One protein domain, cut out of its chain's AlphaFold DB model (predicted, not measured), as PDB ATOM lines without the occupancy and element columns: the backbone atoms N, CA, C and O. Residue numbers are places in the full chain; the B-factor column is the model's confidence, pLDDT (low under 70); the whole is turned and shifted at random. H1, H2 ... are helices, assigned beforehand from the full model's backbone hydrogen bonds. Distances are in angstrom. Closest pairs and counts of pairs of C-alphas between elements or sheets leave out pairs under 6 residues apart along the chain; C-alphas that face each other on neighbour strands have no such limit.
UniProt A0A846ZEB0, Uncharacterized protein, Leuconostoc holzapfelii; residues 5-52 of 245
ATOM      1  N   ASN A   5      10.054 -44.115 -31.146       84.81
ATOM      2  CA  ASN A   5       9.528 -45.481 -31.107       84.81
ATOM      3  C   ASN A   5      10.126 -46.280 -29.938       84.81
ATOM      4  O   ASN A   5       9.398 -46.937 -29.198       84.81
ATOM      5  N   ASN A   6      11.431 -46.131 -29.691       84.94
ATOM      6  CA  ASN A   6      12.113 -46.801 -28.578       84.94
ATOM      7  C   ASN A   6      11.602 -46.306 -27.212       84.94
ATOM      8  O   ASN A   6      11.413 -47.086 -26.278       84.94
ATOM      9  N   PHE A   7      11.309 -45.008 -27.104       82.94
ATOM     10  CA  PHE A   7      10.736 -44.428 -25.891       82.94
ATOM     11  C   PHE A   7       9.317 -44.945 -25.611       82.94
ATOM     12  O   PHE A   7       9.023 -45.358 -24.488       82.94
ATOM     13  N   MET A   8       8.447 -44.983 -26.625       82.94
ATOM     14  CA  MET A   8       7.061 -45.438 -26.463       82.94
ATOM     15  C   MET A   8       6.953 -46.916 -26.064       82.94
ATOM     16  O   MET A   8       6.095 -47.272 -25.249       82.94
ATOM     17  N   ASP A   9       7.845 -47.771 -26.567       85.25
ATOM     18  CA  ASP A   9       7.869 -49.192 -26.201       85.25
ATOM     19  C   ASP A   9       8.346 -49.408 -24.758       85.25
ATOM     20  O   ASP A   9       7.751 -50.182 -23.994       85.25
ATOM     21  N   ARG A  10       9.352 -48.645 -24.317       80.00
ATOM     22  CA  ARG A  10       9.777 -48.632 -22.907       80.00
ATOM     23  C   ARG A  10       8.693 -48.068 -21.987       80.00
ATOM     24  O   ARG A  10       8.448 -48.611 -20.915       80.00
ATOM     25  N   PHE A  11       7.958 -47.056 -22.433       81.12
ATOM     26  CA  PHE A  11       6.855 -46.486 -21.667       81.12
ATOM     27  C   PHE A  11       5.681 -47.468 -21.493       81.12
ATOM     28  O   PHE A  11       5.092 -47.565 -20.414       81.12
ATOM     29  N   LYS A  12       5.348 -48.256 -22.524       83.88
ATOM     30  CA  LYS A  12       4.323 -49.315 -22.430       83.88
ATOM     31  C   LYS A  12       4.717 -50.426 -21.459       83.88
ATOM     32  O   LYS A  12       3.860 -50.926 -20.734       83.88
ATOM     33  N   THR A  13       5.988 -50.818 -21.436       84.69
ATOM     34  CA  THR A  13       6.470 -51.867 -20.522       84.69
ATOM     35  C   THR A  13       6.559 -51.380 -19.077       84.69
ATOM     36  O   THR A  13       6.292 -52.151 -18.157       84.69
ATOM     37  N   TRP A  14       6.857 -50.098 -18.857       79.69
ATOM     38  CA  TRP A  14       6.893 -49.500 -17.521       79.69
ATOM     39  C   TRP A  14       5.503 -49.346 -16.906       79.69
ATOM     40  O   TRP A  14       5.332 -49.695 -15.743       79.69
ATOM     41  N   ARG A  15       4.491 -48.960 -17.696       81.62
ATOM     42  CA  ARG A  15       3.092 -48.840 -17.237       81.62
ATOM     43  C   ARG A  15       2.502 -50.107 -16.612       81.62
ATOM     44  O   ARG A  15       1.557 -50.012 -15.837       81.62
ATOM     45  N   LYS A  16       3.047 -51.283 -16.939       85.00
ATOM     46  CA  LYS A  16       2.600 -52.577 -16.398       85.00
ATOM     47  C   LYS A  16       3.168 -52.889 -15.010       85.00
ATOM     48  O   LYS A  16       2.706 -53.826 -14.371       85.00
ATOM     49  N   LYS A  17       4.186 -52.156 -14.548       87.88
ATOM     50  CA  LYS A  17       4.832 -52.411 -13.257       87.88
ATOM     51  C   LYS A  17       4.105 -51.650 -12.142       87.88
ATOM     52  O   LYS A  17       3.833 -50.464 -12.319       87.88
ATOM     53  N   PRO A  18       3.872 -52.256 -10.964       86.38
ATOM     54  CA  PRO A  18       3.231 -51.560  -9.842       86.38
ATOM     55  C   PRO A  18       4.064 -50.362  -9.360       86.38
ATOM     56  O   PRO A  18       3.526 -49.319  -9.011       86.38
ATOM     57  N   ILE A  19       5.394 -50.467  -9.454       85.62
ATOM     58  CA  ILE A  19       6.347 -49.400  -9.112       85.62
ATOM     59  C   ILE A  19       6.131 -48.148  -9.973       85.62
ATOM     60  O   ILE A  19       6.334 -47.038  -9.497       85.62
ATOM     61  N   PHE A  20       5.688 -48.303 -11.225       86.12
ATOM     62  CA  PHE A  20       5.384 -47.164 -12.087       86.12
ATOM     63  C   PHE A  20       4.170 -46.387 -11.581       86.12
ATOM     64  O   PHE A  20       4.198 -45.164 -11.580       86.12
ATOM     65  N   TRP A  21       3.136 -47.080 -11.102       85.94
ATOM     66  CA  TRP A  21       1.967 -46.434 -10.505       85.94
ATOM     67  C   TRP A  21       2.309 -45.727  -9.200       85.94
ATOM     68  O   TRP A  21       1.870 -44.602  -9.003       85.94
ATOM     69  N   VAL A  22       3.151 -46.330  -8.358       89.62
ATOM     70  CA  VAL A  22       3.656 -45.680  -7.139       89.62
ATOM     71  C   VAL A  22       4.468 -44.436  -7.497       89.62
ATOM     72  O   VAL A  22       4.183 -43.355  -6.997       89.62
ATOM     73  N   ALA A  23       5.424 -44.548  -8.422       87.94
ATOM     74  CA  ALA A  23       6.205 -43.406  -8.885       87.94
ATOM     75  C   ALA A  23       5.305 -42.309  -9.465       87.94
ATOM     76  O   ALA A  23       5.473 -41.148  -9.122       87.94
ATOM     77  N   MET A  24       4.308 -42.660 -10.276       89.19
ATOM     78  CA  MET A  24       3.353 -41.715 -10.852       89.19
ATOM     79  C   MET A  24       2.466 -41.063  -9.781       89.19
ATOM     80  O   MET A  24       2.183 -39.876  -9.891       89.19
ATOM     81  N   LEU A  25       2.114 -41.781  -8.712       88.50
ATOM     82  CA  LEU A  25       1.361 -41.254  -7.570       88.50
ATOM     83  C   LEU A  25       2.145 -40.192  -6.783       88.50
ATOM     84  O   LEU A  25       1.536 -39.276  -6.244       88.50
ATOM     85  N   PHE A  26       3.479 -40.271  -6.759       89.62
ATOM     86  CA  PHE A  26       4.344 -39.250  -6.149       89.62
ATOM     87  C   PHE A  26       4.771 -38.151  -7.137       89.62
ATOM     88  O   PHE A  26       4.878 -36.986  -6.763       89.62
ATOM     89  N   LEU A  27       4.986 -38.489  -8.411       89.81
ATOM     90  CA  LEU A  27       5.456 -37.547  -9.431       89.81
ATOM     91  C   LEU A  27       4.341 -36.617  -9.926       89.81
ATOM     92  O   LEU A  27       4.592 -35.453 -10.214       89.81
ATOM     93  N   TRP A  28       3.107 -37.116 -10.011       86.75
ATOM     94  CA  TRP A  28       1.938 -36.349 -10.443       86.75
ATOM     95  C   TRP A  28       1.605 -35.159  -9.526       86.75
ATOM     96  O   TRP A  28       1.455 -34.054 -10.050       86.75
ATOM     97  N   PRO A  29       1.536 -35.303  -8.185       90.00
ATOM     98  CA  PRO A  29       1.319 -34.166  -7.296       90.00
ATOM     99  C   PRO A  29       2.499 -33.190  -7.294       90.00
ATOM    100  O   PRO A  29       2.263 -31.990  -7.244       90.00
ATOM    101  N   LEU A  30       3.748 -33.656  -7.426       88.75
ATOM    102  CA  LEU A  30       4.913 -32.769  -7.570       88.75
ATOM    103  C   LEU A  30       4.858 -31.950  -8.867       88.75
ATOM    104  O   LEU A  30       5.172 -30.761  -8.863       88.75
ATOM    105  N   LEU A  31       4.412 -32.562  -9.965       89.50
ATOM    106  CA  LEU A  31       4.225 -31.881 -11.244       89.50
ATOM    107  C   LEU A  31       3.063 -30.882 -11.184       89.50
ATOM    108  O   LEU A  31       3.189 -29.775 -11.701       89.50
ATOM    109  N   LEU A  32       1.971 -31.227 -10.497       84.94
ATOM    110  CA  LEU A  32       0.861 -30.312 -10.220       84.94
ATOM    111  C   LEU A  32       1.272 -29.153  -9.310       84.94
ATOM    112  O   LEU A  32       0.892 -28.025  -9.598       84.94
ATOM    113  N   LEU A  33       2.062 -29.395  -8.258       85.50
ATOM    114  CA  LEU A  33       2.599 -28.335  -7.402       85.50
ATOM    115  C   LEU A  33       3.515 -27.407  -8.198       85.50
ATOM    116  O   LEU A  33       3.369 -26.192  -8.113       85.50
ATOM    117  N   GLY A  34       4.422 -27.962  -9.005       88.12
ATOM    118  CA  GLY A  34       5.279 -27.173  -9.888       88.12
ATOM    119  C   GLY A  34       4.460 -26.330 -10.865       88.12
ATOM    120  O   GLY A  34       4.706 -25.136 -11.007       88.12
ATOM    121  N   LEU A  35       3.431 -26.918 -11.478       86.06
ATOM    122  CA  LEU A  35       2.529 -26.216 -12.387       86.06
ATOM    123  C   LEU A  35       1.715 -25.136 -11.660       86.06
ATOM    124  O   LEU A  35       1.598 -24.032 -12.172       86.06
ATOM    125  N   LEU A  36       1.232 -25.397 -10.444       83.38
ATOM    126  CA  LEU A  36       0.520 -24.424  -9.611       83.38
ATOM    127  C   LEU A  36       1.422 -23.251  -9.207       83.38
ATOM    128  O   LEU A  36       0.978 -22.109  -9.238       83.38
ATOM    129  N   VAL A  37       2.689 -23.508  -8.880       86.94
ATOM    130  CA  VAL A  37       3.678 -22.462  -8.576       86.94
ATOM    131  C   VAL A  37       3.999 -21.646  -9.827       86.94
ATOM    132  O   VAL A  37       4.034 -20.421  -9.758       86.94
ATOM    133  N   ILE A  38       4.164 -22.288 -10.987       84.00
ATOM    134  CA  ILE A  38       4.398 -21.596 -12.260       84.00
ATOM    135  C   ILE A  38       3.173 -20.759 -12.656       84.00
ATOM    136  O   ILE A  38       3.338 -19.601 -13.024       84.00
ATOM    137  N   LEU A  39       1.950 -21.285 -12.529       81.25
ATOM    138  CA  LEU A  39       0.716 -20.532 -12.785       81.25
ATOM    139  C   LEU A  39       0.495 -19.423 -11.752       81.25
ATOM    140  O   LEU A  39       0.024 -18.350 -12.116       81.25
ATOM    141  N   GLY A  40       0.842 -19.649 -10.485       81.44
ATOM    142  CA  GLY A  40       0.745 -18.660  -9.414       81.44
ATOM    143  C   GLY A  40       1.713 -17.498  -9.620       81.44
ATOM    144  O   GLY A  40       1.307 -16.340  -9.577       81.44
ATOM    145  N   LEU A  41       2.977 -17.789  -9.935       77.88
ATOM    146  CA  LEU A  41       3.986 -16.777 -10.253       77.88
ATOM    147  C   LEU A  41       3.680 -16.062 -11.571       77.88
ATOM    148  O   LEU A  41       3.824 -14.844 -11.648       77.88
ATOM    149  N   TRP A  42       3.192 -16.781 -12.586       77.75
ATOM    150  CA  TRP A  42       2.724 -16.169 -13.830       77.75
ATOM    151  C   TRP A  42       1.524 -15.255 -13.578       77.75
ATOM    152  O   TRP A  42       1.514 -14.135 -14.069       77.75
ATOM    153  N   SER A  43       0.576 -15.668 -12.733       72.56
ATOM    154  CA  SER A  43      -0.563 -14.844 -12.319       72.56
ATOM    155  C   SER A  43      -0.106 -13.552 -11.632       72.56
ATOM    156  O   SER A  43      -0.547 -12.471 -12.005       72.56
ATOM    157  N   ILE A  44       0.854 -13.620 -10.704       68.69
ATOM    158  CA  ILE A  44       1.397 -12.438 -10.004       68.69
ATOM    159  C   ILE A  44       2.155 -11.503 -10.965       68.69
ATOM    160  O   ILE A  44       2.014 -10.278 -10.893       68.69
ATOM    161  N   GLN A  45       2.935 -12.061 -11.893       68.88
ATOM    162  CA  GLN A  45       3.664 -11.293 -12.905       68.88
ATOM    163  C   GLN A  45       2.707 -10.617 -13.908       68.88
ATOM    164  O   GLN A  45       2.923  -9.468 -14.298       68.88
ATOM    165  N   ASP A  46       1.632 -11.307 -14.295       63.97
ATOM    166  CA  ASP A  46       0.611 -10.838 -15.239       63.97
ATOM    167  C   ASP A  46      -0.283  -9.757 -14.605       63.97
ATOM    168  O   ASP A  46      -0.528  -8.708 -15.204       63.97
ATOM    169  N   ILE A  47      -0.625  -9.917 -13.319       62.56
ATOM    170  CA  ILE A  47      -1.258  -8.877 -12.494       62.56
ATOM    171  C   ILE A  47      -0.426  -7.599 -12.508       62.56
ATOM    172  O   ILE A  47      -1.002  -6.526 -12.600       62.56
ATOM    173  N   LYS A  48       0.909  -7.667 -12.441       61.94
ATOM    174  CA  LYS A  48       1.761  -6.465 -12.440       61.94
ATOM    175  C   LYS A  48       1.794  -5.760 -13.802       61.94
ATOM    176  O   LYS A  48       1.907  -4.533 -13.830       61.94
ATOM    177  N   LYS A  49       1.693  -6.518 -14.901       65.12
ATOM    178  CA  LYS A  49       1.785  -6.021 -16.284       65.12
ATOM    179  C   LYS A  49       0.459  -5.457 -16.810       65.12
ATOM    180  O   LYS A  49       0.481  -4.497 -17.569       65.12
ATOM    181  N   ASN A  50      -0.675  -5.986 -16.344       63.97
ATOM    182  CA  ASN A  50      -2.014  -5.647 -16.839       63.97
ATOM    183  C   ASN A  50      -2.889  -4.876 -15.826       63.97
ATOM    184  O   ASN A  50      -4.116  -4.887 -15.935       63.97
ATOM    185  N   ARG A  51      -2.280  -4.146 -14.873       60.78
ATOM    186  CA  ARG A  51      -2.986  -3.386 -13.809       60.78
ATOM    187  C   ARG A  51      -4.040  -2.380 -14.295       60.78
ATOM    188  O   ARG A  51      -4.899  -2.001 -13.509       60.78
ATOM    189  N   GLY A  52      -3.999  -1.967 -15.564       62.19
ATOM    190  CA  GLY A  52      -4.954  -1.022 -16.156       62.19
ATOM    191  C   GLY A  52      -6.225  -1.642 -16.758       62.19
ATOM    192  O   GLY A  52      -7.187  -0.922 -17.010       62.19
TER     193      GLY A  52
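AT A GLANCE: This is residues 5 to 52 of the 245 residues of an uncharacterized protein of Leuconostoc holzapfelii (UniProt A0A846ZEB0). Picture an L: one long helix, H2, makes the long arm, and a short helix, H1, stands off from its first end as the short arm, with a corner at residues 15 to 17. Most of H2 sticks out with nothing packed on it. The printed part has 48 residues with two named helices, H1 then H2, and no named strand; the class is all helix. It is extended, with a radius of gyration of the C-alphas of 17.5 A and spans of 52 by 24 by 8 A.

HOW THE PARTS SIT: Begin with H2, residues 18 to 49, where 26 of 28 O i to N i+4 pairs are within hydrogen-bond range. In H1, residues 5 to 14, every such pair is. Look at Trp 14 and Phe 20: their C-alphas, the closest of the two helices, are 6.1 A apart, and the helices are close but not clearly touching. Their lines stand at a steep tilt of 64 degrees, opposite ways. Residues 5 to 10 and 25 to 52 stand free.

IN THESE COORDINATES: Find C-alpha 18 at (3.231, -51.560, -9.842); from there H2 runs 46.0 A to C-alpha 49 at (1.785, -6.021, -16.284). H1 begins at C-alpha 5, at (9.528, -45.481, -31.107), and is 14.4 A long.

THE WHOLE: The C-alphas of Lys 17 and Gly 52, the two farthest apart, are 52.4 A from each other. The printed part has no cut, and the link from H1 to H2 is tight. In the B-factor column, residues 44 to 52 have pLDDT under 70.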